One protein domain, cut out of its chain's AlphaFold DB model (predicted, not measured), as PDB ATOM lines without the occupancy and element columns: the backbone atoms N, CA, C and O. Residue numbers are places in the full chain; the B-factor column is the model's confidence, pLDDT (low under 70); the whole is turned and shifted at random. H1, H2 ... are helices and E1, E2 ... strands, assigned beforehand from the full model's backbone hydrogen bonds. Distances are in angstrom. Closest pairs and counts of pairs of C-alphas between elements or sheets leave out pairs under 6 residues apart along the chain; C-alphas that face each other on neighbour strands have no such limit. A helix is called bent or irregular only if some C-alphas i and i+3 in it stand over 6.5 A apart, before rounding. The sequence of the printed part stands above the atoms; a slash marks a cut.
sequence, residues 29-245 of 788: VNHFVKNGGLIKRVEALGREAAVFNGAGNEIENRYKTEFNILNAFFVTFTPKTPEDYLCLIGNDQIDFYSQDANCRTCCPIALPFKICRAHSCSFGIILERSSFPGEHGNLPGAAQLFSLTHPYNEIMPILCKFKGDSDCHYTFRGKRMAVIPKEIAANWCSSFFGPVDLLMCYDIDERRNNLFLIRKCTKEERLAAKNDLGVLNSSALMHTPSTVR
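What this domain is: This is residues 29 to 245 of the 788 residues of the protein "Hypothetical protein" of Meloidogyne enterolobii (UniProt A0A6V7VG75). Picture four blades of a propeller fanned out in an arc, each blade a small sheet: E1 to E4, E5 to E8, E9 to E11, and E12 to E14. E1, E5, E9 and E12 line the inner side of the arc, which does not close into a ring, while E4, E8, E11 and E14 lie at the outer side; H1 sits at one end of the fourth blade, and H2, H3 and H4 make a tail beyond E11. The printed part has 217 residues, with four named helices and fourteen named strands in the order E1 to E12, H1, E13, E14, H2, H3, H4. Each sheet is antiparallel with its strands in chain order, and the class is mixed, helices and strands. The whole is compact, with a radius of gyration of the C-alphas of 18.0 A and spans of 51 by 43 by 36 A.

How they stand to each other: Begin with the strongly twisted sheet of E1, residues 29 to 34, E2, 37 to 45, E3, 48 to 53, and E4, 59 to 64. It is a meander, each strand the antiparallel neighbour of the one before; within hydrogen-bond range are N 32 and O 40 at 2.8 A, N 43 and O 50 at 2.9 A, and N 51 and O 61 at 2.9 A. Next look at the strongly twisted meander of E5, residues 71 to 77, E6, 83 to 89, E7, 93 to 98, and E8, 106 to 110, where N 75 and O 85, N 88 and O 95, and N 94 and O 109 are each 2.9 A apart. These two sheets are face to face, their best planes 21 degrees apart, and the closest C-alphas of E1 and E5 are those of Asn 30 and Phe 73, 5.8 A. The third sheet is the meander of E9, residues 115 to 121, E10, 124 to 129, and E11, 145 to 148, with N 119 and O 126 at 2.9 A and N 127 and O 146 at 2.8 A. It faces the second, planes 6 degrees apart, and the C-alphas of Phe 77 and Gly 124, the closest of E5 and E10, are 5.6 A apart. The fourth has E12, residues 175 to 180, E13, 197 to 202, and E14, 209 to 214, with N 178 and O 200 at 2.9 A and N 199 and O 212 at 2.9 A. It faces the third in this stack of sheets, sheets face to face in turn; His 119 and Val 179 have the closest C-alphas of E9 and E12, 6.5 A. E1 and E12 are apart. H1, residues 182 to 193, only grazes the fourth sheet, with residues 182 to 189. H2, residues 219 to 227, is close to but not clearly touching H3, residues 229 to 232; the C-alphas of Lys 226 and Leu 232 are 7.9 A apart. H3 stands likewise to H4, residues 235 to 238, with Val 231 and Leu 237 at 7.4 A between C-alphas. Every O i to N i+4 pair is within range in H2, 4 of 8 are in H1, and H3 and H4 are too short for one.

Where its parts are: Find C-alpha 29 at (175.559, 292.822, 242.509), where E1 begins its 16.7 A. E2 is the longest strand by residues, 24.8 A; E6 covers 17.9 A, E9 16.8 A and E13 17.0 A. H1 begins at C-alpha 182, (170.789, 280.237, 255.245), and is irregular: C-alphas 188 and 191 are 8.0 A apart. H2 runs 12.7 A, and H4 ends at C-alpha 238, (191.787, 262.732, 236.352).

The domain as a whole: The C-alphas farthest apart, of Glu 58 and Asn 227, are 53.2 A apart. The printed part has no cut. The long links are residues 130 to 144 and 149 to 174; in the second, residues 156 to 157 pair antiparallel with 146 to 147 of E11. Mean pLDDT of the printed part is 79.5; 56 residues are under 70, among them 132 to 142, 183 to 195 and 225 to 245.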
ATOM      1  N   VAL A  29     175.725 292.148 241.207       90.06
ATOM      2  CA  VAL A  29     175.559 292.822 242.509       90.06
ATOM      3  C   VAL A  29     175.282 291.789 243.597       90.06
ATOM      4  O   VAL A  29     174.263 291.102 243.554       90.06
ATOM      5  N   ASN A  30     176.162 291.697 244.596       90.81
ATOM      6  CA  ASN A  30     175.984 290.825 245.760       90.81
ATOM      7  C   ASN A  30     176.174 291.589 247.076       90.81
ATOM      8  O   ASN A  30     176.910 292.572 247.167       90.81
ATOM      9  N   HIS A  31     175.515 291.096 248.122       89.62
ATOM     10  CA  HIS A  31     175.433 291.738 249.431       89.62
ATOM     11  C   HIS A  31     176.057 290.844 250.508       89.62
ATOM     12  O   HIS A  31     175.733 289.661 250.598       89.62
ATOM     13  N   PHE A  32     176.931 291.408 251.341       88.69
ATOM     14  CA  PHE A  32     177.481 290.742 252.519       88.69
ATOM     15  C   PHE A  32     176.701 291.164 253.758       88.69
ATOM     16  O   PHE A  32     176.939 292.230 254.333       88.69
ATOM     17  N   VAL A  33     175.748 290.322 254.145       84.19
ATOM     18  CA  VAL A  33     174.965 290.476 255.371       84.19
ATOM     19  C   VAL A  33     175.650 289.696 256.495       84.19
ATOM     20  O   VAL A  33     176.081 288.560 256.306       84.19
ATOM     21  N   LYS A  34     175.770 290.311 257.675       82.44
ATOM     22  CA  LYS A  34     176.302 289.673 258.886       82.44
ATOM     23  C   LYS A  34     175.453 290.111 260.072       82.44
ATOM     24  O   LYS A  34     175.224 291.300 260.274       82.44
ATOM     25  N   ASN A  35     174.950 289.146 260.843       81.06
ATOM     26  CA  ASN A  35     174.018 289.377 261.955       81.06
ATOM     27  C   ASN A  35     172.754 290.181 261.555       81.06
ATOM     28  O   ASN A  35     172.229 290.944 262.360       81.06
ATOM     29  N   GLY A  36     172.283 290.038 260.308       79.50
ATOM     30  CA  GLY A  36     171.138 290.780 259.761       79.50
ATOM     31  C   GLY A  36     171.433 292.218 259.303       79.50
ATOM     32  O   GLY A  36     170.562 292.849 258.714       79.50
ATOM     33  N   GLY A  37     172.645 292.738 259.529       84.75
ATOM     34  CA  GLY A  37     173.088 294.028 258.993       84.75
ATOM     35  C   GLY A  37     173.830 293.869 257.667       84.75
ATOM     36  O   GLY A  37     174.681 292.988 257.538       84.75
ATOM     37  N   LEU A  38     173.548 294.731 256.686       87.12
ATOM     38  CA  LEU A  38     174.357 294.838 255.470       87.12
ATOM     39  C   LEU A  38     175.706 295.484 255.815       87.12
ATOM     40  O   LEU A  38     175.751 296.657 256.179       87.12
ATOM     41  N   ILE A  39     176.795 294.722 255.699       89.94
ATOM     42  CA  ILE A  39     178.151 295.172 256.049       89.94
ATOM     43  C   ILE A  39     178.872 295.742 254.829       89.94
ATOM     44  O   ILE A  39     179.490 296.800 254.922       89.94
ATOM     45  N   LYS A  40     178.788 295.057 253.680       92.25
ATOM     46  CA  LYS A  40     179.390 295.489 252.408       92.25
ATOM     47  C   LYS A  40     178.513 295.105 251.218       92.25
ATOM     48  O   LYS A  40     177.870 294.054 251.240       92.25
ATOM     49  N   ARG A  41     178.540 295.904 250.153       93.88
ATOM     50  CA  ARG A  41     178.029 295.546 248.817       93.88
ATOM     51  C   ARG A  41     179.220 295.352 247.880       93.88
ATOM     52  O   ARG A  41     180.197 296.089 247.988       93.88
ATOM     53  N   VAL A  42     179.163 294.373 246.982       95.00
ATOM     54  CA  VAL A  42     180.106 294.253 245.859       95.00
ATOM     55  C   VAL A  42     179.345 294.343 244.546       95.00
ATOM     56  O   VAL A  42     178.320 293.685 244.366       95.00
ATOM     57  N   GLU A  43     179.868 295.160 243.643       96.00
ATOM     58  CA  GLU A  43     179.414 295.298 242.264       96.00
ATOM     59  C   GLU A  43     180.578 294.920 241.351       96.00
ATOM     60  O   GLU A  43     181.685 295.428 241.531       96.00
ATOM     61  N   ALA A  44     180.364 294.024 240.391       95.81
ATOM     62  CA  ALA A  44     181.406 293.589 239.466       95.81
ATOM     63  C   ALA A  44     180.930 293.598 238.013       95.81
ATOM     64  O   ALA A  44     179.815 293.174 237.701       95.81
ATOM     65  N   LEU A  45     181.804 294.057 237.118       94.81
ATOM     66  CA  LEU A  45     181.564 294.087 235.683       94.81
ATOM     67  C   LEU A  45     182.862 293.870 234.900       94.81
ATOM     68  O   LEU A  45     183.891 294.490 235.167       94.81
ATOM     69  N   GLY A  46     182.813 293.011 233.879       95.12
ATOM     70  CA  GLY A  46     183.948 292.778 232.988       95.12
ATOM     71  C   GLY A  46     185.130 292.166 233.736       95.12
ATOM     72  O   GLY A  46     185.135 290.964 233.971       95.12
ATOM     73  N   ARG A  47     186.127 292.983 234.092       96.56
ATOM     74  CA  ARG A  47     187.321 292.590 234.873       96.56
ATOM     75  C   ARG A  47     187.526 293.429 236.134       96.56
ATOM     76  O   ARG A  47     188.629 293.475 236.670       96.56
ATOM     77  N   GLU A  48     186.508 294.168 236.558       96.75
ATOM     78  CA  GLU A  48     186.613 295.127 237.654       96.75
ATOM     79  C   GLU A  48     185.501 294.896 238.671       96.75
ATOM     80  O   GLU A  48     184.371 294.561 238.311       96.75
ATOM     81  N   ALA A  49     185.834 295.059 239.950       96.88
ATOM     82  CA  ALA A  49     184.884 294.975 241.050       96.88
ATOM     83  C   ALA A  49     185.079 296.149 242.013       96.88
ATOM     84  O   ALA A  49     186.202 296.448 242.423       96.88
ATOM     85  N   ALA A  50     183.983 296.796 242.394       95.50
ATOM     86  CA  ALA A  50     183.934 297.824 243.421       95.50
ATOM     87  C   ALA A  50     183.260 297.261 244.676       95.50
ATOM     88  O   ALA A  50     182.234 296.584 244.598       95.50
ATOM     89  N   VAL A  51     183.842 297.547 245.837       94.69
ATOM     90  CA  VAL A  51     183.273 297.223 247.147       94.69
ATOM     91  C   VAL A  51     182.852 298.512 247.832       94.69
ATOM     92  O   VAL A  51     183.623 299.467 247.880       94.69
ATOM     93  N   PHE A  52     181.641 298.516 248.380       93.75
ATOM     94  CA  PHE A  52     181.008 299.650 249.043       93.75
ATOM     95  C   PHE A  52     180.719 299.312 250.506       93.75
ATOM     96  O   PHE A  52     180.347 298.178 250.823       93.75
ATOM     97  N   ASN A  53     180.838 300.302 251.392       90.00
ATOM     98  CA  ASN A  53     180.519 300.133 252.809       90.00
ATOM     99  C   ASN A  53     179.000 300.191 253.051       90.00
ATOM    100  O   ASN A  53     178.329 301.173 252.725       90.00
ATOM    101  N   GLY A  54     178.454 299.133 253.655       85.44
ATOM    102  CA  GLY A  54     177.035 299.002 253.983       85.44
ATOM    103  C   GLY A  54     176.106 299.207 252.781       85.44
ATOM    104  O   GLY A  54     176.280 298.599 251.726       85.44
ATOM    105  N   ALA A  55     175.104 300.070 252.963       80.06
ATOM    106  CA  ALA A  55     174.177 300.508 251.916       80.06
ATOM    107  C   ALA A  55     174.640 301.784 251.178       80.06
ATOM    108  O   ALA A  55     173.893 302.314 250.358       80.06
ATOM    109  N   GLY A  56     175.832 302.308 251.484       82.44
ATOM    110  CA  GLY A  56     176.333 303.555 250.910       82.44
ATOM    111  C   GLY A  56     176.723 303.444 249.433       82.44
ATOM    112  O   GLY A  56     176.791 302.356 248.859       82.44
ATOM    113  N   ASN A  57     177.022 304.601 248.839       86.19
ATOM    114  CA  ASN A  57     177.640 304.718 247.511       86.19
ATOM    115  C   ASN A  57     179.138 305.072 247.588       86.19
ATOM    116  O   ASN A  57     179.787 305.248 246.561       86.19
ATOM    117  N   GLU A  58     179.699 305.148 248.799       89.62
ATOM    118  CA  GLU A  58     181.137 305.289 249.017       89.62
ATOM    119  C   GLU A  58     181.848 303.963 248.711       89.62
ATOM    120  O   GLU A  58     181.535 302.919 249.295       89.62
ATOM    121  N   ILE A  59     182.805 304.015 247.783       90.75
ATOM    122  CA  ILE A  59     183.618 302.868 247.376       90.75
ATOM    123  C   ILE A  59     184.780 302.722 248.364       90.75
ATOM    124  O   ILE A  59     185.706 303.528 248.367       90.75
ATOM    125  N   GLU A  60     184.754 301.660 249.163       90.56
ATOM    126  CA  GLU A  60     185.830 301.282 250.081       90.56
ATOM    127  C   GLU A  60     187.081 300.823 249.313       90.56
ATOM    128  O   GLU A  60     188.206 301.159 249.680       90.56
ATOM    129  N   ASN A  61     186.892 300.026 248.253       91.00
ATOM    130  CA  ASN A  61     187.972 299.432 247.463       91.00
ATOM    131  C   ASN A  61     187.546 299.194 246.006       91.00
ATOM    132  O   ASN A  61     186.390 298.868 245.733       91.00
ATOM    133  N   ARG A  62     188.506 299.261 245.076       94.06
ATOM    134  CA  ARG A  62     188.373 298.738 243.706       94.06
ATOM    135  C   ARG A  62     189.394 297.622 243.475       94.06
ATOM    136  O   ARG A  62     190.533 297.723 243.925       94.06
ATOM    137  N   TYR A  63     188.984 296.594 242.746       94.88
ATOM    138  CA  TYR A  63     189.776 295.422 242.378       94.88
ATOM    139  C   TYR A  63     189.738 295.237 240.859       94.88
ATOM    140  O   TYR A  63     188.734 295.557 240.221       94.88
ATOM    141  N   LYS A  64     190.820 294.705 240.284       95.38
ATOM    142  CA  LYS A  64     190.946 294.437 238.847       95.38
ATOM    143  C   LYS A  64     191.577 293.063 238.638       95.38
ATOM    144  O   LYS A  64     192.652 292.808 239.174       95.38
ATOM    145  N   THR A  65     190.909 292.204 237.877       95.44
ATOM    146  CA  THR A  65     191.296 290.809 237.625       95.44
ATOM    147  C   THR A  65     191.919 290.642 236.238       95.44
ATOM    148  O   THR A  65     191.671 291.424 235.316       95.44
ATOM    149  N   GLU A  66     192.718 289.591 236.049       95.06
ATOM    150  CA  GLU A  66     193.249 289.246 234.720       95.06
ATOM    151  C   GLU A  66     192.206 288.512 233.855       95.06
ATOM    152  O   GLU A  66     192.197 288.648 232.631       95.06
ATOM    153  N   PHE A  67     191.273 287.801 234.493       96.12
ATOM    154  CA  PHE A  67     190.121 287.132 233.884       96.12
ATOM    155  C   PHE A  67     188.857 288.009 233.897       96.12
ATOM    156  O   PHE A  67     188.781 289.007 234.615       96.12
ATOM    157  N   ASN A  68     187.839 287.607 233.126       96.50
ATOM    158  CA  ASN A  68     186.502 288.197 233.215       96.50
ATOM    159  C   ASN A  68     185.732 287.599 234.403       96.50
ATOM    160  O   ASN A  68     185.665 286.376 234.535       96.50
ATOM    161  N   ILE A  69     185.140 288.454 235.237       97.31
ATOM    162  CA  ILE A  69     184.426 288.072 236.456       97.31
ATOM    163  C   ILE A  69     183.065 287.460 236.088       97.31
ATOM    164  O   ILE A  69     182.205 288.115 235.504       97.31
ATOM    165  N   LEU A  70     182.892 286.189 236.448       95.50
ATOM    166  CA  LEU A  70     181.674 285.387 236.329       95.50
ATOM    167  C   LEU A  70     180.722 285.622 237.513       95.50
ATOM    168  O   LEU A  70     179.506 285.645 237.342       95.50
ATOM    169  N   ASN A  71     181.273 285.762 238.722       95.88
ATOM    170  CA  ASN A  71     180.534 286.111 239.935       95.88
ATOM    171  C   ASN A  71     181.482 286.801 240.938       95.88
ATOM    172  O   ASN A  71     182.691 286.584 240.893       95.88
ATOM    173  N   ALA A  72     180.963 287.608 241.858       96.81
ATOM    174  CA  ALA A  72     181.755 288.248 242.909       96.81
ATOM    175  C   ALA A  72     180.942 288.308 244.199       96.81
ATOM    176  O   ALA A  72     179.872 288.909 244.216       96.81
ATOM    177  N   PHE A  73     181.417 287.677 245.273       95.44
ATOM    178  CA  PHE A  73     180.697 287.623 246.549       95.44
ATOM    179  C   PHE A  73     181.647 287.429 247.734       95.44
ATOM    180  O   PHE A  73     182.803 287.040 247.579       95.44
ATOM    181  N   PHE A  74     181.142 287.695 248.936       93.75
ATOM    182  CA  PHE A  74     181.870 287.473 250.183       93.75
ATOM    183  C   PHE A  74     181.571 286.082 250.757       93.75
ATOM    184  O   PHE A  74     180.451 285.580 250.639       93.75
ATOM    185  N   VAL A  75     182.569 285.469 251.394       91.94
ATOM    186  CA  VAL A  75     182.470 284.160 252.054       91.94
ATOM    187  C   VAL A  75     183.180 284.218 253.400       91.94
ATOM    188  O   VAL A  75     184.361 284.557 253.462       91.94
ATOM    189  N   THR A  76     182.489 283.832 254.472       91.00
ATOM    190  CA  THR A  76     183.136 283.488 255.745       91.00
ATOM    191  C   THR A  76     183.549 282.021 255.689       91.00
ATOM    192  O   THR A  76     182.714 281.128 255.847       91.00
ATOM    193  N   PHE A  77     184.834 281.751 255.471       89.94
ATOM    194  CA  PHE A  77     185.364 280.402 255.633       89.94
ATOM    195  C   PHE A  77     185.501 280.072 257.124       89.94
ATOM    196  O   PHE A  77     185.761 280.946 257.952       89.94
ATOM    197  N   THR A  78     185.310 278.801 257.483       83.25
ATOM    198  CA  THR A  78     185.353 278.334 258.881       83.25
ATOM    199  C   THR A  78     186.417 277.248 259.103       83.25
ATOM    200  O   THR A  78     186.082 276.083 259.350       83.25
ATOM    201  N   PRO A  79     187.720 277.600 259.037       73.56
ATOM    202  CA  PRO A  79     188.782 276.792 259.629       73.56
ATOM    203  C   PRO A  79     188.723 276.939 261.171       73.56
ATOM    204  O   PRO A  79     187.659 277.165 261.747       73.56
ATOM    205  N   LYS A  80     189.852 276.801 261.885       78.38
ATOM    206  CA  LYS A  80     189.889 276.942 263.360       78.38
ATOM    207  C   LYS A  80     189.449 278.330 263.861       78.38
ATOM    208  O   LYS A  80     189.018 278.451 265.003       78.38
ATOM    209  N   THR A  81     189.562 279.344 263.011       81.44
ATOM    210  CA  THR A  81     189.214 280.752 263.232       81.44
ATOM    211  C   THR A  81     188.409 281.230 262.023       81.44
ATOM    212  O   THR A  81     188.912 281.091 260.916       81.44
ATOM    213  N   PRO A  82     187.175 281.747 262.161       86.56
ATOM    214  CA  PRO A  82     186.419 282.227 261.004       86.56
ATOM    215  C   PRO A  82     187.130 283.391 260.300       86.56
ATOM    216  O   PRO A  82     187.501 284.363 260.955       86.56
ATOM    217  N   GLU A  83     187.277 283.303 258.979       89.50
ATOM    218  CA  GLU A  83     187.962 284.298 258.146       89.50
ATOM    219  C   GLU A  83     187.032 284.757 257.013       89.50
ATOM    220  O   GLU A  83     186.503 283.937 256.259       89.50
ATOM    221  N   ASP A  84     186.819 286.070 256.895       91.56
ATOM    222  CA  ASP A  84     186.004 286.670 255.833       91.56
ATOM    223  C   ASP A  84     186.879 286.986 254.607       91.56
ATOM    224  O   ASP A  84     187.890 287.681 254.717       91.56
ATOM    225  N   TYR A  85     186.460 286.534 253.425       93.69
ATOM    226  CA  TYR A  85     187.127 286.799 252.148       93.69
ATOM    227  C   TYR A  85     186.151 287.400 251.134       93.69
ATOM    228  O   TYR A  85     185.015 286.939 251.003       93.69
ATOM    229  N   LEU A  86     186.617 288.373 250.348       95.56
ATOM    230  CA  LEU A  86     186.026 288.687 249.048       95.56
ATOM    231  C   LEU A  86     186.548 287.667 248.029       95.56
ATOM    232  O   LEU A  86     187.757 287.457 247.933       95.56
ATOM    233  N   CYS A  87     185.646 287.060 247.264       97.06
ATOM    234  CA  CYS A  87     185.964 286.066 246.247       97.06
ATOM    235  C   CYS A  87     185.555 286.614 244.874       97.06
ATOM    236  O   CYS A  87     184.360 286.786 244.615       97.06
ATOM    237  N   LEU A  88     186.527 286.887 244.000       97.56
ATOM    238  CA  LEU A  88     186.276 287.252 242.603       97.56
ATOM    239  C   LEU A  88     186.417 285.994 241.744       97.56
ATOM    240  O   LEU A  88     187.502 285.432 241.619       97.56
ATOM    241  N   ILE A  89     185.299 285.524 241.197       97.75
ATOM    242  CA  ILE A  89     185.195 284.251 240.488       97.75
ATOM    243  C   ILE A  89     185.332 284.494 238.983       97.75
ATOM    244  O   ILE A  89     184.545 285.249 238.418       97.75
ATOM    245  N   GLY A  90     186.273 283.828 238.319       97.19
ATOM    246  CA  GLY A  90     186.352 283.702 236.861       97.19
ATOM    247  C   GLY A  90     185.880 282.330 236.371       97.19
ATOM    248  O   GLY A  90     185.453 281.484 237.152       97.19
ATOM    249  N   ASN A  91     185.985 282.076 235.065       95.81
ATOM    250  CA  ASN A  91     185.631 280.767 234.497       95.81
ATOM    251  C   ASN A  91     186.674 279.675 234.806       95.81
ATOM    252  O   ASN A  91     186.337 278.497 234.793       95.81
ATOM    253  N   ASP A  92     187.933 280.051 235.027       95.75
ATOM    254  CA  ASP A  92     189.096 279.164 235.187       95.75
ATOM    255  C   ASP A  92     190.052 279.604 236.319       95.75
ATOM    256  O   ASP A  92     191.084 278.972 236.542       95.75
ATOM    257  N   GLN A  93     189.696 280.641 237.082       96.31
ATOM    258  CA  GLN A  93     190.470 281.165 238.213       96.31
ATOM    259  C   GLN A  93     189.532 281.744 239.284       96.31
ATOM    260  O   GLN A  93     188.422 282.170 238.969       96.31
ATOM    261  N   ILE A  94     189.970 281.775 240.544       97.44
ATOM    262  CA  ILE A  94     189.339 282.542 241.625       97.44
ATOM    263  C   ILE A  94     190.412 283.354 242.351       97.44
ATOM    264  O   ILE A  94     191.404 282.778 242.795       97.44
ATOM    265  N   ASP A  95     190.179 284.652 242.536       96.62
ATOM    266  CA  ASP A  95     191.031 285.519 243.354       96.62
ATOM    267  C   ASP A  95     190.378 285.766 244.720       96.62
ATOM    268  O   ASP A  95     189.268 286.302 244.816       96.62
ATOM    269  N   PHE A  96     191.074 285.364 245.786       95.62
ATOM    270  CA  PHE A  96     190.639 285.532 247.173       95.62
ATOM    271  C   PHE A  96     191.354 286.708 247.833       95.62
ATOM    272  O   PHE A  96     192.574 286.682 247.980       95.62
ATOM    273  N   TYR A  97     190.597 287.697 248.308       93.75
ATOM    274  CA  TYR A  97     191.116 288.838 249.065       93.75
ATOM    275  C   TYR A  97     190.606 288.781 250.506       93.75
ATOM    276  O   TYR A  97     189.418 289.019 250.764       93.75
ATOM    277  N   SER A  98     191.504 288.483 251.448       90.81
ATOM    278  CA  SER A  98     191.177 288.505 252.880       90.81
ATOM    279  C   SER A  98     190.669 289.887 253.301       90.81
ATOM    280  O   SER A  98     191.136 290.917 252.807       90.81
ATOM    281  N   GLN A  99     189.682 289.902 254.197       87.50
ATOM    282  CA  GLN A  99     189.120 291.114 254.793       87.50
ATOM    283  C   GLN A  99     189.755 291.459 256.153       87.50
ATOM    284  O   GLN A  99     189.292 292.388 256.814       87.50
ATOM    285  N   ASP A 100     190.813 290.753 256.576       81.31
ATOM    286  CA  ASP A 100     191.635 291.180 257.716       81.31
ATOM    287  C   ASP A 100     192.289 292.537 257.410       81.31
ATOM    288  O   ASP A 100     192.998 292.702 256.411       81.31
ATOM    289  N   ALA A 101     192.068 293.507 258.300       62.91
ATOM    290  CA  ALA A 101     192.575 294.870 258.189       62.91
ATOM    291  C   ALA A 101     194.104 294.933 258.015       62.91
ATOM    292  O   ALA A 101     194.607 295.849 257.365       62.91
ATOM    293  N   ASN A 102     194.833 293.949 258.553       60.53
ATOM    294  CA  ASN A 102     196.293 293.894 258.481       60.53
ATOM    295  C   ASN A 102     196.829 293.193 257.222       60.53
ATOM    296  O   ASN A 102     198.024 293.280 256.944       60.53
ATOM    297  N   CYS A 103     195.990 292.464 256.477       56.44
ATOM    298  CA  CYS A 103     196.466 291.515 255.474       56.44
ATOM    299  C   CYS A 103     195.568 291.461 254.229       56.44
ATOM    300  O   CYS A 103     194.921 290.455 253.947       56.44
ATOM    301  N   ARG A 104     195.606 292.525 253.415       66.81
ATOM    302  CA  ARG A 104     194.984 292.601 252.072       66.81
ATOM    303  C   ARG A 104     195.692 291.718 251.022       66.81
ATOM    304  O   ARG A 104     195.906 292.134 249.884       66.81
ATOM    305  N   THR A 105     196.123 290.519 251.406       78.56
ATOM    306  CA  THR A 105     196.800 289.575 250.513       78.56
ATOM    307  C   THR A 105     195.804 288.949 249.539       78.56
ATOM    308  O   THR A 105     194.711 288.530 249.921       78.56
ATOM    309  N   CYS A 106     196.192 288.906 248.262       84.31
ATOM    310  CA  CYS A 106     195.475 288.171 247.227       84.31
ATOM    311  C   CYS A 106     196.038 286.749 247.140       84.31
ATOM    312  O   CYS A 106     197.244 286.579 246.947       84.31
ATOM    313  N   CYS A 107     195.173 285.745 247.258       88.75
ATOM    314  CA  CYS A 107     195.487 284.350 246.972       88.75
ATOM    315  C   CYS A 107     194.744 283.931 245.689       88.75
ATOM    316  O   CYS A 107     193.550 283.629 245.760       88.75
ATOM    317  N   PRO A 108     195.399 283.953 244.513       92.94
ATOM    318  CA  PRO A 108     194.817 283.440 243.279       92.94
ATOM    319  C   PRO A 108     194.852 281.905 243.258       92.94
ATOM    320  O   PRO A 108     195.841 281.284 243.657       92.94
ATOM    321  N   ILE A 109     193.791 281.281 242.748       93.69
ATOM    322  CA  ILE A 109     193.688 279.830 242.549       93.69
ATOM    323  C   ILE A 109     193.236 279.548 241.118       93.69
ATOM    324  O   ILE A 109     192.113 279.881 240.744       93.69
ATOM    325  N   ALA A 110     194.082 278.883 240.331       93.88
ATOM    326  CA  ALA A 110     193.684 278.320 239.043       93.88
ATOM    327  C   ALA A 110     192.782 277.089 239.251       93.88
ATOM    328  O   ALA A 110     193.084 276.216 240.070       93.88
ATOM    329  N   LEU A 111     191.680 277.005 238.507       93.19
ATOM    330  CA  LEU A 111     190.729 275.899 238.592       93.19
ATOM    331  C   LEU A 111     191.148 274.743 237.662       93.19
ATOM    332  O   LEU A 111     191.500 274.986 236.507       93.19
ATOM    333  N   PRO A 112     191.058 273.469 238.100       88.62
ATOM    334  CA  PRO A 112     191.415 272.305 237.276       88.62
ATOM    335  C   PRO A 112     190.421 272.014 236.133       88.62
ATOM    336  O   PRO A 112     190.641 271.116 235.323       88.62
ATOM    337  N   PHE A 113     189.314 272.752 236.064       89.12
ATOM    338  CA  PHE A 113     188.290 272.680 235.025       89.12
ATOM    339  C   PHE A 113     187.604 274.043 234.892       89.12
ATOM    340  O   PHE A 113     187.617 274.844 235.828       89.12
ATOM    341  N   LYS A 114     186.950 274.294 233.752       92.19
ATOM    342  CA  LYS A 114     186.140 275.508 233.589       92.19
ATOM    343  C   LYS A 114     184.809 275.382 234.322       92.19
ATOM    344  O   LYS A 114     184.145 274.351 234.223       92.19
ATOM    345  N   ILE A 115     184.395 276.440 235.005       93.25
ATOM    346  CA  ILE A 115     183.097 276.552 235.678       93.25
ATOM    347  C   ILE A 115     182.141 277.452 234.894       93.25
ATOM    348  O   ILE A 115     182.570 278.298 234.115       93.25
ATOM    349  N   CYS A 116     180.842 277.223 235.062       91.31
ATOM    350  CA  CYS A 116     179.765 278.054 234.512       91.31
ATOM    351  C   CYS A 116     179.011 278.833 235.601       91.31
ATOM    352  O   CYS A 116     178.367 279.831 235.281       91.31
ATOM    353  N   ARG A 117     179.095 278.409 236.873       91.50
ATOM    354  CA  ARG A 117     178.587 279.135 238.052       91.50
ATOM    355  C   ARG A 117     179.452 278.876 239.282       91.50
ATOM    356  O   ARG A 117     180.091 277.830 239.402       91.50
ATOM    357  N   ALA A 118     179.376 279.797 240.236       93.94
ATOM    358  CA  ALA A 118     179.774 279.572 241.619       93.94
ATOM    359  C   ALA A 118     178.751 280.200 242.575       93.94
ATOM    360  O   ALA A 118     178.186 281.256 242.274       93.94
ATOM    361  N   HIS A 119     178.555 279.564 243.728       92.44
ATOM    362  CA  HIS A 119     177.634 279.985 244.782       92.44
ATOM    363  C   HIS A 119     178.321 279.908 246.150       92.44
ATOM    364  O   HIS A 119     179.036 278.946 246.427       92.44
ATOM    365  N   SER A 120     178.074 280.880 247.027       91.25
ATOM    366  CA  SER A 120     178.464 280.806 248.438       91.25
ATOM    367  C   SER A 120     177.535 279.879 249.236       91.25
ATOM    368  O   SER A 120     176.347 279.754 248.942       91.25
ATOM    369  N   CYS A 121     178.076 279.234 250.270       88.56
ATOM    370  CA  CYS A 121     177.321 278.522 251.303       88.56
ATOM    371  C   CYS A 121     178.077 278.578 252.644       88.56
ATOM    372  O   CYS A 121     179.242 278.972 252.698       88.56
ATOM    373  N   SER A 122     177.459 278.143 253.744       85.56
ATOM    374  CA  SER A 122     178.084 278.128 255.080       85.56
ATOM    375  C   SER A 122     179.297 277.191 255.212       85.56
ATOM    376  O   SER A 122     180.017 277.245 256.212       85.56
ATOM    377  N   PHE A 123     179.555 276.356 254.200       87.88
ATOM    378  CA  PHE A 123     180.721 275.476 254.111       87.88
ATOM    379  C   PHE A 123     181.823 275.991 253.165       87.88
ATOM    380  O   PHE A 123     182.847 275.321 253.036       87.88
ATOM    381  N   GLY A 124     181.641 277.151 252.519       92.88
ATOM    382  CA  GLY A 124     182.590 277.737 251.568       92.88
ATOM    383  C   GLY A 124     181.936 278.084 250.229       92.88
ATOM    384  O   GLY A 124     180.985 278.863 250.176       92.88
ATOM    385  N   ILE A 125     182.461 277.519 249.138       94.75
ATOM    386  CA  ILE A 125     181.982 277.758 247.768       94.75
ATOM    387  C   ILE A 125     181.565 276.441 247.105       94.75
ATOM    388  O   ILE A 125     182.282 275.444 247.187       94.75
ATOM    389  N   ILE A 126     180.428 276.464 246.408       94.12
ATOM    390  CA  ILE A 126     179.977 275.435 245.461       94.12
ATOM    391  C   ILE A 126     180.284 275.915 244.038       94.12
ATOM    392  O   ILE A 126     179.991 277.059 243.692       94.12
ATOM    393  N   LEU A 127     180.855 275.036 243.216       94.19
ATOM    394  CA  LEU A 127     181.296 275.286 241.843       94.19
ATOM    395  C   LEU A 127     180.535 274.365 240.873       94.19
ATOM    396  O   LEU A 127     180.543 273.148 241.060       94.19
ATOM    397  N   GLU A 128     179.911 274.929 239.837       91.19
ATOM    398  CA  GLU A 128     179.243 274.189 238.750       91.19
ATOM    399  C   GLU A 128     180.210 274.088 237.557       91.19
ATOM    400  O   GLU A 128     180.572 275.106 236.959       91.19
ATOM    401  N   ARG A 129     180.678 272.877 237.224       89.31
ATOM    402  CA  ARG A 129     181.584 272.615 236.093       89.31
ATOM    403  C   ARG A 129     180.841 272.824 234.770       89.31
ATOM    404  O   ARG A 129     179.782 272.239 234.552       89.31
ATOM    405  N   SER A 130     181.436 273.590 233.857       86.50
ATOM    406  CA  SER A 130     180.944 273.712 232.481       86.50
ATOM    407  C   SER A 130     180.928 272.340 231.803       86.50
ATOM    408  O   SER A 130     181.959 271.672 231.747       86.50
ATOM    409  N   SER A 131     179.783 271.938 231.247       76.69
ATOM    410  CA  SER A 131     179.708 270.748 230.392       76.69
ATOM    411  C   SER A 131     180.521 270.968 229.115       76.69
ATOM    412  O   SER A 131     180.366 271.997 228.451       76.69
ATOM    413  N   PHE A 132     181.353 270.004 228.733       67.06
ATOM    414  CA  PHE A 132     182.101 270.078 227.478       67.06
ATOM    415  C   PHE A 132     181.196 269.747 226.275       67.06
ATOM    416  O   PHE A 132     180.298 268.904 226.391       67.06
ATOM    417  N   PRO A 133     181.420 270.353 225.091       54.19
ATOM    418  CA  PRO A 133     180.744 269.940 223.863       54.19
ATOM    419  C   PRO A 133     181.024 268.457 223.587       54.19
ATOM    420  O   PRO A 133     182.177 268.066 223.429       54.19
ATOM    421  N   GLY A 134     179.976 267.631 223.564       55.50
ATOM    422  CA  GLY A 134     180.089 266.170 223.457       55.50
ATOM    423  C   GLY A 134     179.815 265.397 224.754       55.50
ATOM    424  O   GLY A 134     179.466 264.227 224.672       55.50
ATOM    425  N   GLU A 135     179.806 266.031 225.936       62.03
ATOM    426  CA  GLU A 135     179.288 265.422 227.185       62.03
ATOM    427  C   GLU A 135     177.739 265.334 227.205       62.03
ATOM    428  O   GLU A 135     177.111 265.238 228.257       62.03
ATOM    429  N   HIS A 136     177.078 265.415 226.047       47.00
ATOM    430  CA  HIS A 136     175.621 265.362 225.917       47.00
ATOM    431  C   HIS A 136     175.148 263.912 225.772       47.00
ATOM    432  O   HIS A 136     174.771 263.459 224.696       47.00
ATOM    433  N   GLY A 137     175.181 263.186 226.886       44.66
ATOM    434  CA  GLY A 137     174.698 261.814 226.999       44.66
ATOM    435  C   GLY A 137     174.891 261.273 228.414       44.66
ATOM    436  O   GLY A 137     175.579 261.882 229.230       44.66
ATOM    437  N   ASN A 138     174.305 260.110 228.708       41.62
ATOM    438  CA  ASN A 138     174.455 259.425 229.997       41.62
ATOM    439  C   ASN A 138     175.842 258.756 230.137       41.62
ATOM    440  O   ASN A 138     175.915 257.560 230.388       41.62
ATOM    441  N   LEU A 139     176.939 259.501 229.950       47.22
ATOM    442  CA  LEU A 139     178.301 259.049 230.261       47.22
ATOM    443  C   LEU A 139     178.495 259.097 231.789       47.22
ATOM    444  O   LEU A 139     178.612 260.193 232.346       47.22
ATOM    445  N   PRO A 140     178.497 257.951 232.497       49.22
ATOM    446  CA  PRO A 140     178.556 257.947 233.948       49.22
ATOM    447  C   PRO A 140     180.007 258.154 234.384       49.22
ATOM    448  O   PRO A 140     180.890 257.381 234.020       49.22
ATOM    449  N   GLY A 141     180.268 259.208 235.154       56.09
ATOM    450  CA  GLY A 141     181.588 259.414 235.745       56.09
ATOM    451  C   GLY A 141     181.898 260.860 236.106       56.09
ATOM    452  O   GLY A 141     182.350 261.129 237.212       56.09
ATOM    453  N   ALA A 142     181.656 261.807 235.200       66.62
ATOM    454  CA  ALA A 142     182.090 263.183 235.414       66.62
ATOM    455  C   ALA A 142     181.233 263.902 236.472       66.62
ATOM    456  O   ALA A 142     180.071 264.235 236.227       66.62
ATOM    457  N   ALA A 143     181.828 264.199 237.631       78.50
ATOM    458  CA  ALA A 143     181.216 265.084 238.615       78.50
ATOM    459  C   ALA A 143     180.927 266.459 237.982       78.50
ATOM    460  O   ALA A 143     181.774 267.048 237.301       78.50
ATOM    461  N   GLN A 144     179.712 266.970 238.186       81.69
ATOM    462  CA  GLN A 144     179.336 268.320 237.747       81.69
ATOM    463  C   GLN A 144     179.568 269.356 238.846       81.69
ATOM    464  O   GLN A 144     179.886 270.502 238.544       81.69
ATOM    465  N   LEU A 145     179.422 268.958 240.112       89.12
ATOM    466  CA  LEU A 145     179.469 269.860 241.256       89.12
ATOM    467  C   LEU A 145     180.706 269.608 242.104       89.12
ATOM    468  O   LEU A 145     181.016 268.467 242.448       89.12
ATOM    469  N   PHE A 146     181.373 270.688 242.488       92.44
ATOM    470  CA  PHE A 146     182.555 270.658 243.340       92.44
ATOM    471  C   PHE A 146     182.423 271.669 244.477       92.44
ATOM    472  O   PHE A 146     181.630 272.605 244.421       92.44
ATOM    473  N   SER A 147     183.208 271.461 245.526       93.56
ATOM    474  CA  SER A 147     183.237 272.270 246.737       93.56
ATOM    475  C   SER A 147     184.655 272.748 247.023       93.56
ATOM    476  O   SER A 147     185.616 271.988 246.896       93.56
ATOM    477  N   LEU A 148     184.777 274.007 247.438       94.56
ATOM    478  CA  LEU A 148     186.011 274.602 247.932       94.56
ATOM    479  C   LEU A 148     185.741 275.146 249.337       94.56
ATOM    480  O   LEU A 148     184.994 276.105 249.515       94.56
ATOM    481  N   THR A 149     186.306 274.477 250.342       92.00
ATOM    482  CA  THR A 149     185.994 274.704 251.769       92.00
ATOM    483  C   THR A 149     186.990 275.623 252.484       92.00
ATOM    484  O   THR A 149     186.771 275.993 253.635       92.00
ATOM    485  N   HIS A 150     188.084 275.985 251.809       91.69
ATOM    486  CA  HIS A 150     189.057 277.005 252.205       91.69
ATOM    487  C   HIS A 150     189.913 277.373 250.981       91.69
ATOM    488  O   HIS A 150     190.194 276.462 250.202       91.69
ATOM    489  N   PRO A 151     190.448 278.602 250.845       91.00
ATOM    490  CA  PRO A 151     191.414 278.943 249.789       91.00
ATOM    491  C   PRO A 151     192.718 278.114 249.782       91.00
ATOM    492  O   PRO A 151     193.492 278.184 248.836       91.00
ATOM    493  N   TYR A 152     192.979 277.321 250.827       88.81
ATOM    494  CA  TYR A 152     194.151 276.433 250.922       88.81
ATOM    495  C   TYR A 152     193.782 274.938 250.896       88.81
ATOM    496  O   TYR A 152     194.657 274.086 251.045       88.81
ATOM    497  N   ASN A 153     192.497 274.612 250.720       90.12
ATOM    498  CA  ASN A 153     192.017 273.236 250.615       90.12
ATOM    499  C   ASN A 153     191.918 272.809 249.145       90.12
ATOM    500  O   ASN A 153     191.707 273.624 248.250       90.12
ATOM    501  N   GLU A 154     192.011 271.505 248.904       89.38
ATOM    502  CA  GLU A 154     191.753 270.927 247.585       89.38
ATOM    503  C   GLU A 154     190.269 271.055 247.198       89.38
ATOM    504  O   GLU A 154     189.373 270.945 248.042       89.38
ATOM    505  N   ILE A 155     190.012 271.260 245.903       91.12
ATOM    506  CA  ILE A 155     188.664 271.291 245.326       91.12
ATOM    507  C   ILE A 155     188.130 269.856 245.268       91.12
ATOM    508  O   ILE A 155     188.714 268.999 244.606       91.12
ATOM    509  N   MET A 156     187.016 269.594 245.955       89.69
ATOM    510  CA  MET A 156     186.480 268.244 246.170       89.69
ATOM    511  C   MET A 156     185.104 268.071 245.514       89.69
ATOM    512  O   MET A 156     184.235 268.919 245.736       89.69
ATOM    513  N   PRO A 157     184.857 266.995 244.741       89.38
ATOM    514  CA  PRO A 157     183.555 266.743 244.127       89.38
ATOM    515  C   PRO A 157     182.464 266.539 245.188       89.38
ATOM    516  O   PRO A 157     182.695 265.930 246.234       89.38
ATOM    517  N   ILE A 158     181.268 267.060 244.916       89.81
ATOM    518  CA  ILE A 158     180.105 266.963 245.803       89.81
ATOM    519  C   ILE A 158     179.371 265.643 245.552       89.81
ATOM    520  O   ILE A 158     179.226 265.199 244.415       89.81
ATOM    521  N   LEU A 159     178.883 265.039 246.637       88.50
ATOM    522  CA  LEU A 159     178.019 263.864 246.607       88.50
ATOM    523  C   LEU A 159     176.554 264.275 246.745       88.50
ATOM    524  O   LEU A 159     176.197 265.067 247.618       88.50
ATOM    525  N   CYS A 160     175.718 263.707 245.886       86.50
ATOM    526  CA  CYS A 160     174.272 263.842 245.877       86.50
ATOM    527  C   CYS A 160     173.628 262.530 246.353       86.50
ATOM    528  O   CYS A 160     174.177 261.451 246.140       86.50
ATOM    529  N   LYS A 161     172.464 262.616 246.994       86.56
ATOM    530  CA  LYS A 161     171.646 261.467 247.398       86.56
ATOM    531  C   LYS A 161     170.182 261.891 247.350       86.56
ATOM    532  O   LYS A 161     169.830 262.891 247.980       86.56
ATOM    533  N   PHE A 162     169.347 261.176 246.603       84.56
ATOM    534  CA  PHE A 162     167.921 261.473 246.487       84.56
ATOM    535  C   PHE A 162     167.126 260.743 247.583       84.56
ATOM    536  O   PHE A 162     167.630 259.854 248.279       84.56
ATOM    537  N   LYS A 163     165.861 261.139 247.789       82.88
ATOM    538  CA  LYS A 163     164.985 260.464 248.756       82.88
ATOM    539  C   LYS A 163     164.576 259.096 248.200       82.88
ATOM    540  O   LYS A 163     163.755 259.033 247.292       82.88
ATOM    541  N   GLY A 164     165.099 258.033 248.809       81.56
ATOM    542  CA  GLY A 164     164.829 256.638 248.446       81.56
ATOM    543  C   GLY A 164     166.096 255.850 248.111       81.56
ATOM    544  O   GLY A 164     166.098 254.632 248.260       81.56
ATOM    545  N   ASP A 165     167.184 256.529 247.738       80.38
ATOM    546  CA  ASP A 165     168.437 255.870 247.367       80.38
ATOM    547  C   ASP A 165     169.115 255.225 248.586       80.38
ATOM    548  O   ASP A 165     169.221 255.827 249.662       80.38
ATOM    549  N   SER A 166     169.684 254.035 248.402       75.31
ATOM    550  CA  SER A 166     170.647 253.431 249.330       75.31
ATOM    551  C   SER A 166     171.968 254.202 249.359       75.31
ATOM    552  O   SER A 166     172.514 254.458 250.433       75.31
ATOM    553  N   ASP A 167     172.432 254.660 248.200       78.81
ATOM    554  CA  ASP A 167     173.819 255.077 247.984       78.81
ATOM    555  C   ASP A 167     173.980 256.601 247.846       78.81
ATOM    556  O   ASP A 167     173.128 257.372 248.294       78.81
ATOM    557  N   CYS A 168     175.133 257.040 247.336       80.44
ATOM    558  CA  CYS A 168     175.461 258.432 247.034       80.44
ATOM    559  C   CYS A 168     176.097 258.508 245.640       80.44
ATOM    560  O   CYS A 168     176.913 257.663 245.281       80.44
ATOM    561  N   HIS A 169     175.762 259.546 244.878       77.31
ATOM    562  CA  HIS A 169     176.122 259.697 243.472       77.31
ATOM    563  C   HIS A 169     176.871 261.013 243.234       77.31
ATOM    564  O   HIS A 169     176.454 262.074 243.695       77.31
ATOM    565  N   TYR A 170     177.965 260.966 242.471       71.69
ATOM    566  CA  TYR A 170     178.695 262.166 242.030       71.69
ATOM    567  C   TYR A 170     178.053 262.853 240.809       71.69
ATOM    568  O   TYR A 170     178.324 264.018 240.508       71.69
ATOM    569  N   THR A 171     177.207 262.124 240.080       66.94
ATOM    570  CA  THR A 171     176.451 262.619 238.929       66.94
ATOM    571  C   THR A 171     175.236 263.421 239.386       66.94
ATOM    572  O   THR A 171     174.220 262.859 239.791       66.94
ATOM    573  N   PHE A 172     175.327 264.743 239.267       68.00
ATOM    574  CA  PHE A 172     174.181 265.646 239.336       68.00
ATOM    575  C   PHE A 172     173.550 265.790 237.938       68.00
ATOM    576  O   PHE A 172     174.267 265.717 236.940       68.00
ATOM    577  N   ARG A 173     172.224 265.975 237.853       66.06
ATOM    578  CA  ARG A 173     171.488 266.191 236.581       66.06
ATOM    579  C   ARG A 173     170.765 267.537 236.496       66.06
ATOM    580  O   ARG A 173     170.448 268.004 235.401       66.06
ATOM    581  N   GLY A 174     170.535 268.181 237.640       61.44
ATOM    582  CA  GLY A 174     169.847 269.462 237.714       61.44
ATOM    583  C   GLY A 174     170.630 270.584 237.037       61.44
ATOM    584  O   GLY A 174     171.816 270.769 237.294       61.44
ATOM    585  N   LYS A 175     169.946 271.379 236.213       68.31
ATOM    586  CA  LYS A 175     170.464 272.641 235.664       68.31
ATOM    587  C   LYS A 175     169.813 273.820 236.394       68.31
ATOM    588  O   LYS A 175     169.001 273.636 237.301       68.31
ATOM    589  N   ARG A 176     170.147 275.055 235.995       67.94
ATOM    590  CA  ARG A 176     169.584 276.300 236.572       67.94
ATOM    591  C   ARG A 176     169.699 276.343 238.112       67.94
ATOM    592  O   ARG A 176     168.728 276.646 238.797       67.94
ATOM    593  N   MET A 177     170.873 276.028 238.653       78.62
ATOM    594  CA  MET A 177     171.085 275.975 240.102       78.62
ATOM    595  C   MET A 177     170.979 277.341 240.789       78.62
ATOM    596  O   MET A 177     171.415 278.361 240.243       78.62
ATOM    597  N   ALA A 178     170.449 277.328 242.013       80.38
ATOM    598  CA  ALA A 178     170.463 278.434 242.959       80.38
ATOM    599  C   ALA A 178     170.592 277.894 244.394       80.38
ATOM    600  O   ALA A 178     169.785 277.073 244.836       80.38
ATOM    601  N   VAL A 179     171.587 278.371 245.145       78.44
ATOM    602  CA  VAL A 179     171.635 278.166 246.600       78.44
ATOM    603  C   VAL A 179     170.672 279.159 247.249       78.44
ATOM    604  O   VAL A 179     170.764 280.360 247.005       78.44
ATOM    605  N   ILE A 180     169.748 278.656 248.064       78.06
ATOM    606  CA  ILE A 180     168.883 279.459 248.927       78.06
ATOM    607  C   ILE A 180     169.704 279.794 250.180       78.06
ATOM    608  O   ILE A 180     170.077 278.869 250.909       78.06
ATOM    609  N   PRO A 181     170.000 281.080 250.455       67.50
ATOM    610  CA  PRO A 181     170.819 281.456 251.600       67.50
ATOM    611  C   PRO A 181     170.221 280.977 252.923       67.50
ATOM    612  O   PRO A 181     169.007 281.072 253.137       67.50
ATOM    613  N   LYS A 182     171.098 280.565 253.846       70.69
ATOM    614  CA  LYS A 182     170.789 280.237 255.245       70.69
ATOM    615  C   LYS A 182     169.776 281.172 255.910       70.69
ATOM    616  O   LYS A 182     168.973 280.708 256.704       70.69
ATOM    617  N   GLU A 183     169.809 282.472 255.629       68.06
ATOM    618  CA  GLU A 183     168.902 283.457 256.240       68.06
ATOM    619  C   GLU A 183     167.440 283.255 255.805       68.06
ATOM    620  O   GLU A 183     166.528 283.343 256.626       68.06
ATOM    621  N   ILE A 184     167.212 282.891 254.538       68.38
ATOM    622  CA  ILE A 184     165.884 282.550 254.011       68.38
ATOM    623  C   ILE A 184     165.479 281.151 254.490       68.38
ATOM    624  O   ILE A 184     164.377 280.965 255.000       68.38
ATOM    625  N   ALA A 185     166.389 280.176 254.394       66.94
ATOM    626  CA  ALA A 185     166.133 278.798 254.813       66.94
ATOM    627  C   ALA A 185     165.891 278.662 256.333       66.94
ATOM    628  O   ALA A 185     165.076 277.845 256.756       66.94
ATOM    629  N   ALA A 186     166.516 279.495 257.172       64.81
ATOM    630  CA  ALA A 186     166.269 279.524 258.614       64.81
ATOM    631  C   ALA A 186     164.816 279.905 258.941       64.81
ATOM    632  O   ALA A 186     164.220 279.301 259.833       64.81
ATOM    633  N   ASN A 187     164.199 280.815 258.184       65.38
ATOM    634  CA  ASN A 187     162.784 281.157 258.364       65.38
ATOM    635  C   ASN A 187     161.833 279.988 258.034       65.38
ATOM    636  O   ASN A 187     160.666 280.033 258.414       65.38
ATOM    637  N   TRP A 188     162.314 278.941 257.351       63.81
ATOM    638  CA  TRP A 188     161.545 277.734 257.019       63.81
ATOM    639  C   TRP A 188     161.935 276.505 257.865       63.81
ATOM    640  O   TRP A 188     161.097 275.635 258.091       63.81
ATOM    641  N   CYS A 189     163.187 276.409 258.333       58.19
ATOM    642  CA  CYS A 189     163.753 275.185 258.926       58.19
ATOM    643  C   CYS A 189     164.362 275.346 260.337       58.19
ATOM    644  O   CYS A 189     164.773 274.347 260.938       58.19
ATOM    645  N   SER A 190     164.419 276.567 260.888       52.47
ATOM    646  CA  SER A 190     165.067 276.860 262.185       52.47
ATOM    647  C   SER A 190     164.542 276.034 263.359       52.47
ATOM    648  O   SER A 190     165.320 275.703 264.249       52.47
ATOM    649  N   SER A 191     163.260 275.654 263.347       54.00
ATOM    650  CA  SER A 191     162.612 274.888 264.420       54.00
ATOM    651  C   SER A 191     163.168 273.472 264.625       54.00
ATOM    652  O   SER A 191     162.931 272.897 265.683       54.00
ATOM    653  N   PHE A 192     163.874 272.904 263.638       50.75
ATOM    654  CA  PHE A 192     164.309 271.497 263.664       50.75
ATOM    655  C   PHE A 192     165.784 271.270 263.310       50.75
ATOM    656  O   PHE A 192     166.408 270.387 263.893       50.75
ATOM    657  N   PHE A 193     166.355 272.042 262.377       53.47
ATOM    658  CA  PHE A 193     167.672 271.726 261.793       53.47
ATOM    659  C   PHE A 193     168.740 272.813 261.997       53.47
ATOM    660  O   PHE A 193     169.893 272.622 261.612       53.47
ATOM    661  N   GLY A 194     168.390 273.940 262.627       58.06
ATOM    662  CA  GLY A 194     169.316 275.053 262.844       58.06
ATOM    663  C   GLY A 194     169.781 275.704 261.527       58.06
ATOM    664  O   GLY A 194     168.983 275.837 260.598       58.06
ATOM    665  N   PRO A 195     171.047 276.157 261.436       62.19
ATOM    666  CA  PRO A 195     171.650 276.651 260.197       62.19
ATOM    667  C   PRO A 195     171.649 275.608 259.067       62.19
ATOM    668  O   PRO A 195     172.463 274.688 259.062       62.19
ATOM    669  N   VAL A 196     170.774 275.802 258.082       75.00
ATOM    670  CA  VAL A 196     170.673 274.976 256.874       75.00
ATOM    671  C   VAL A 196     170.884 275.857 255.647       75.00
ATOM    672  O   VAL A 196     170.194 276.861 255.508       75.00
ATOM    673  N   ASP A 197     171.780 275.461 254.742       82.56
ATOM    674  CA  ASP A 197     171.746 275.931 253.354       82.56
ATOM    675  C   ASP A 197     170.962 274.916 252.512       82.56
ATOM    676  O   ASP A 197     171.163 273.701 252.635       82.56
ATOM    677  N   LEU A 198     170.096 275.409 251.627       88.56
ATOM    678  CA  LEU A 198     169.374 274.574 250.670       88.56
ATOM    679  C   LEU A 198     169.875 274.860 249.256       88.56
ATOM    680  O   LEU A 198     170.088 276.010 248.882       88.56
ATOM    681  N   LEU A 199     170.021 273.818 248.448       89.25
ATOM    682  CA  LEU A 199     170.318 273.926 247.024       89.25
ATOM    683  C   LEU A 199     169.059 273.585 246.230       89.25
ATOM    684  O   LEU A 199     168.574 272.458 246.299       89.25
ATOM    685  N   MET A 200     168.552 274.539 245.453       88.75
ATOM    686  CA  MET A 200     167.486 274.302 244.487       88.75
ATOM    687  C   MET A 200     168.082 274.166 243.083       88.75
ATOM    688  O   MET A 200     168.947 274.945 242.679       88.75
ATOM    689  N   CYS A 201     167.601 273.195 242.314       86.88
ATOM    690  CA  CYS A 201     167.902 273.069 240.890       86.88
ATOM    691  C   CYS A 201     166.662 272.635 240.109       86.88
ATOM    692  O   CYS A 201     165.750 272.024 240.666       86.88
ATOM    693  N   TYR A 202     166.668 272.877 238.803       81.56
ATOM    694  CA  TYR A 202     165.652 272.371 237.891       81.56
ATOM    695  C   TYR A 202     166.193 271.157 237.134       81.56
ATOM    696  O   TYR A 202     167.106 271.286 236.314       81.56
ATOM    697  N   ASP A 203     165.638 269.978 237.404       80.19
ATOM    698  CA  ASP A 203     165.891 268.805 236.578       80.19
ATOM    699  C   ASP A 203     165.095 268.928 235.270       80.19
ATOM    700  O   ASP A 203     163.887 269.179 235.283       80.19
ATOM    701  N   ILE A 204     165.788 268.818 234.135       71.88
ATOM    702  CA  ILE A 204     165.188 268.986 232.803       71.88
ATOM    703  C   ILE A 204     164.560 267.681 232.307       71.88
ATOM    704  O   ILE A 204     163.544 267.736 231.612       71.88
ATOM    705  N   ASP A 205     165.134 266.536 232.678       73.44
ATOM    706  CA  ASP A 205     164.678 265.213 232.254       73.44
ATOM    707  C   ASP A 205     163.359 264.891 232.980       73.44
ATOM    708  O   ASP A 205     162.353 264.542 232.362       73.44
ATOM    709  N   GLU A 206     163.334 265.124 234.294       79.12
ATOM    710  CA  GLU A 206     162.163 264.953 235.165       79.12
ATOM    711  C   GLU A 206     161.212 266.169 235.163       79.12
ATOM    712  O   GLU A 206     160.120 266.116 235.734       79.12
ATOM    713  N   ARG A 207     161.634 267.285 234.551       80.50
ATOM    714  CA  ARG A 207     160.929 268.582 234.468       80.50
ATOM    715  C   ARG A 207     160.500 269.192 235.815       80.50
ATOM    716  O   ARG A 207     159.582 270.020 235.839       80.50
ATOM    717  N   ARG A 208     161.155 268.832 236.927       82.81
ATOM    718  CA  ARG A 208     160.801 269.254 238.299       82.81
ATOM    719  C   ARG A 208     161.904 270.062 238.983       82.81
ATOM    720  O   ARG A 208     163.087 269.889 238.713       82.81
ATOM    721  N   ASN A 209     161.508 270.926 239.919       84.38
ATOM    722  CA  ASN A 209     162.453 271.541 240.848       84.38
ATOM    723  C   ASN A 209     162.789 270.538 241.959       84.38
ATOM    724  O   ASN A 209     161.894 270.118 242.693       84.38
ATOM    725  N   ASN A 210     164.066 270.188 242.085       85.44
ATOM    726  CA  ASN A 210     164.593 269.351 243.158       85.44
ATOM    727  C   ASN A 210     165.267 270.251 244.212       85.44
ATOM    728  O   ASN A 210     165.941 271.228 243.872       85.44
ATOM    729  N   LEU A 211     165.053 269.937 245.494       88.94
ATOM    730  CA  LEU A 211     165.522 270.715 246.642       88.94
ATOM    731  C   LEU A 211     166.385 269.828 247.545       88.94
ATOM    732  O   LEU A 211     165.907 268.825 248.074       88.94
ATOM    733  N   PHE A 212     167.646 270.206 247.729       88.19
ATOM    734  CA  PHE A 212     168.648 269.432 248.455       88.19
ATOM    735  C   PHE A 212     169.108 270.143 249.727       88.19
ATOM    736  O   PHE A 212     169.315 271.356 249.741       88.19
ATOM    737  N   LEU A 213     169.345 269.360 250.779       88.81
ATOM    738  CA  LEU A 213     170.036 269.790 251.991       88.81
ATOM    739  C   LEU A 213     171.551 269.775 251.750       88.81
ATOM    740  O   LEU A 213     172.130 268.703 251.568       88.81
ATOM    741  N   ILE A 214     172.211 270.935 251.799       89.38
ATOM    742  CA  ILE A 214     173.677 270.985 251.802       89.38
ATOM    743  C   ILE A 214     174.159 270.670 253.225       89.38
ATOM    744  O   ILE A 214     173.759 271.320 254.190       89.38
ATOM    745  N   ARG A 215     175.049 269.683 253.369       89.25
ATOM    746  CA  ARG A 215     175.686 269.333 254.647       89.25
ATOM    747  C   ARG A 215     177.078 268.746 254.445       89.25
ATOM    748  O   ARG A 215     177.453 268.358 253.341       89.25
ATOM    749  N   LYS A 216     177.827 268.602 255.540       88.62
ATOM    750  CA  LYS A 216     179.056 267.797 255.551       88.62
ATOM    751  C   LYS A 216     178.708 266.316 255.319       88.62
ATOM    752  O   LYS A 216     177.767 265.783 255.909       88.62
ATOM    753  N   CYS A 217     179.482 265.676 254.450       87.88
ATOM    754  CA  CYS A 217     179.401 264.248 254.145       87.88
ATOM    755  C   CYS A 217     179.953 263.416 255.322       87.88
ATOM    756  O   CYS A 217     180.940 263.826 255.953       87.88
ATOM    757  N   THR A 218     179.334 262.277 255.650       87.88
ATOM    758  CA  THR A 218     179.755 261.442 256.794       87.88
ATOM    759  C   THR A 218     181.082 260.714 256.510       87.88
ATOM    760  O   THR A 218     181.805 261.061 255.572       87.88
ATOM    761  N   LYS A 219     181.514 259.759 257.346       86.00
ATOM    762  CA  LYS A 219     182.681 258.917 256.997       86.00
ATOM    763  C   LYS A 219     182.265 257.795 256.047       86.00
ATOM    764  O   LYS A 219     182.984 257.482 255.108       86.00
ATOM    765  N   GLU A 220     181.088 257.247 256.297       84.94
ATOM    766  CA  GLU A 220     180.463 256.101 255.650       84.94
ATOM    767  C   GLU A 220     180.136 256.438 254.192       84.94
ATOM    768  O   GLU A 220     180.566 255.729 253.289       84.94
ATOM    769  N   GLU A 221     179.507 257.591 253.951       85.19
ATOM    770  CA  GLU A 221     179.205 258.109 252.609       85.19
ATOM    771  C   GLU A 221     180.475 258.337 251.771       85.19
ATOM    772  O   GLU A 221     180.524 257.972 250.597       85.19
ATOM    773  N   ARG A 222     181.548 258.874 252.378       79.00
ATOM    774  CA  ARG A 222     182.855 259.038 251.714       79.00
ATOM    775  C   ARG A 222     183.547 257.711 251.408       79.00
ATOM    776  O   ARG A 222     184.303 257.645 250.444       79.00
ATOM    777  N   LEU A 223     183.330 256.677 252.221       77.06
ATOM    778  CA  LEU A 223     183.876 255.341 251.977       77.06
ATOM    779  C   LEU A 223     183.090 254.617 250.879       77.06
ATOM    780  O   LEU A 223     183.713 254.067 249.977       77.06
ATOM    781  N   ALA A 224     181.757 254.686 250.900       71.75
ATOM    782  CA  ALA A 224     180.901 254.156 249.838       71.75
ATOM    783  C   ALA A 224     181.251 254.787 248.479       71.75
ATOM    784  O   ALA A 224     181.587 254.079 247.534       71.75
ATOM    785  N   ALA A 225     181.308 256.119 248.418       68.06
ATOM    786  CA  ALA A 225     181.662 256.854 247.207       68.06
ATOM    787  C   ALA A 225     183.098 256.593 246.709       68.06
ATOM    788  O   ALA A 225     183.349 256.634 245.509       68.06
ATOM    789  N   LYS A 226     184.048 256.272 247.600       68.06
ATOM    790  CA  LYS A 226     185.407 255.868 247.200       68.06
ATOM    791  C   LYS A 226     185.445 254.471 246.559       68.06
ATOM    792  O   LYS A 226     186.354 254.191 245.779       68.06
ATOM    793  N   ASN A 227     184.487 253.607 246.888       61.75
ATOM    794  CA  ASN A 227     184.390 252.258 246.332       61.75
ATOM    795  C   ASN A 227     183.700 252.236 244.953       61.75
ATOM    796  O   ASN A 227     183.853 251.256 244.224       61.75
ATOM    797  N   ASP A 228     183.006 253.312 244.560       61.00
ATOM    798  CA  ASP A 228     182.488 253.506 243.200       61.00
ATOM    799  C   ASP A 228     183.624 253.891 242.226       61.00
ATOM    800  O   ASP A 228     183.829 255.049 241.843       61.00
ATOM    801  N   LEU A 229     184.408 252.881 241.831       46.62
ATOM    802  CA  LEU A 229     185.555 253.027 240.926       46.62
ATOM    803  C   LEU A 229     185.191 253.594 239.539       46.62
ATOM    804  O   LEU A 229     186.095 254.016 238.813       46.62
ATOM    805  N   GLY A 230     183.911 253.618 239.150       48.09
ATOM    806  CA  GLY A 230     183.478 254.173 237.865       48.09
ATOM    807  C   GLY A 230     183.749 255.676 237.752       48.09
ATOM    808  O   GLY A 230     184.193 256.156 236.709       48.09
ATOM    809  N   VAL A 231     183.560 256.421 238.844       49.31
ATOM    810  CA  VAL A 231     183.703 257.887 238.857       49.31
ATOM    811  C   VAL A 231     185.158 258.344 238.947       49.31
ATOM    812  O   VAL A 231     185.548 259.302 238.270       49.31
ATOM    813  N   LEU A 232     185.987 257.646 239.728       46.44
ATOM    814  CA  LEU A 232     187.412 257.970 239.901       46.44
ATOM    815  C   LEU A 232     188.216 257.867 238.594       46.44
ATOM    816  O   LEU A 232     189.183 258.602 238.421       46.44
ATOM    817  N   ASN A 233     187.785 257.007 237.665       39.50
ATOM    818  CA  ASN A 233     188.387 256.854 236.337       39.50
ATOM    819  C   ASN A 233     187.859 257.859 235.292       39.50
ATOM    820  O   ASN A 233     188.289 257.827 234.138       39.50
ATOM    821  N   SER A 234     186.929 258.752 235.653       40.91
ATOM    822  CA  SER A 234     186.453 259.788 234.732       40.91
ATOM    823  C   SER A 234     187.539 260.834 234.462       40.91
ATOM    824  O   SER A 234     188.244 261.277 235.371       40.91
ATOM    825  N   SER A 235     187.641 261.304 233.216       40.34
ATOM    826  CA  SER A 235     188.587 262.366 232.833       40.34
ATOM    827  C   SER A 235     188.418 263.644 233.669       40.34
ATOM    828  O   SER A 235     189.396 264.327 233.955       40.34
ATOM    829  N   ALA A 236     187.201 263.930 234.143       40.50
ATOM    830  CA  ALA A 236     186.926 265.045 235.047       40.50
ATOM    831  C   ALA A 236     187.618 264.911 236.419       40.50
ATOM    832  O   ALA A 236     188.095 265.919 236.938       40.50
ATOM    833  N   LEU A 237     187.719 263.701 236.991       44.47
ATOM    834  CA  LEU A 237     188.482 263.467 238.227       44.47
ATOM    835  C   LEU A 237     189.981 263.222 237.979       44.47
ATOM    836  O   LEU A 237     190.788 263.460 238.875       44.47
ATOM    837  N   MET A 238     190.376 262.821 236.769       38.12
ATOM    838  CA  MET A 238     191.787 262.732 236.352       38.12
ATOM    839  C   MET A 238     192.465 264.110 236.218       38.12
ATOM    840  O   MET A 238     193.691 264.194 236.215       38.12
ATOM    841  N   HIS A 239     191.685 265.194 236.123       38.12
ATOM    842  CA  HIS A 239     192.187 266.573 236.156       38.12
ATOM    843  C   HIS A 239     192.160 267.213 237.557       38.12
ATOM    844  O   HIS A 239     192.865 268.196 237.783       38.12
ATOM    845  N   THR A 240     191.428 266.655 238.530       37.34
ATOM    846  CA  THR A 240     191.625 267.010 239.948       37.34
ATOM    847  C   THR A 240     192.849 266.273 240.518       37.34
ATOM    848  O   THR A 240     192.931 265.059 240.340       37.34
ATOM    849  N   PRO A 241     193.778 266.932 241.249       35.19
ATOM    850  CA  PRO A 241     195.053 266.320 241.672       35.19
ATOM    851  C   PRO A 241     194.974 265.057 242.553       35.19
ATOM    852  O   PRO A 241     195.981 264.387 242.758       35.19
ATOM    853  N   SER A 242     193.801 264.717 243.089       36.00
ATOM    854  CA  SER A 242     193.599 263.647 244.074       36.00
ATOM    855  C   SER A 242     193.666 262.215 243.516       36.00
ATOM    856  O   SER A 242     193.713 261.265 244.299       36.00
ATOM    857  N   THR A 243     193.682 262.034 242.191       33.28
ATOM    858  CA  THR A 243     193.713 260.716 241.523       33.28
ATOM    859  C   THR A 243     195.105 260.290 241.040       33.28
ATOM    860  O   THR A 243     195.389 259.093 240.963       33.28
ATOM    861  N   VAL A 244     196.015 261.233 240.774       32.41
ATOM    862  CA  VAL A 244     197.362 260.949 240.250       32.41
ATOM    863  C   VAL A 244     198.409 261.015 241.368       32.41
ATOM    864  O   VAL A 244     198.937 262.074 241.676       32.41
ATOM    865  N   ARG A 245     198.727 259.847 241.952       28.08
ATOM    866  CA  ARG A 245     199.903 259.552 242.812       28.08
ATOM    867  C   ARG A 245     200.561 260.762 243.518       28.08
ATOM    868  O   ARG A 245     201.591 261.236 243.053       28.08
TER     869      ARG A 245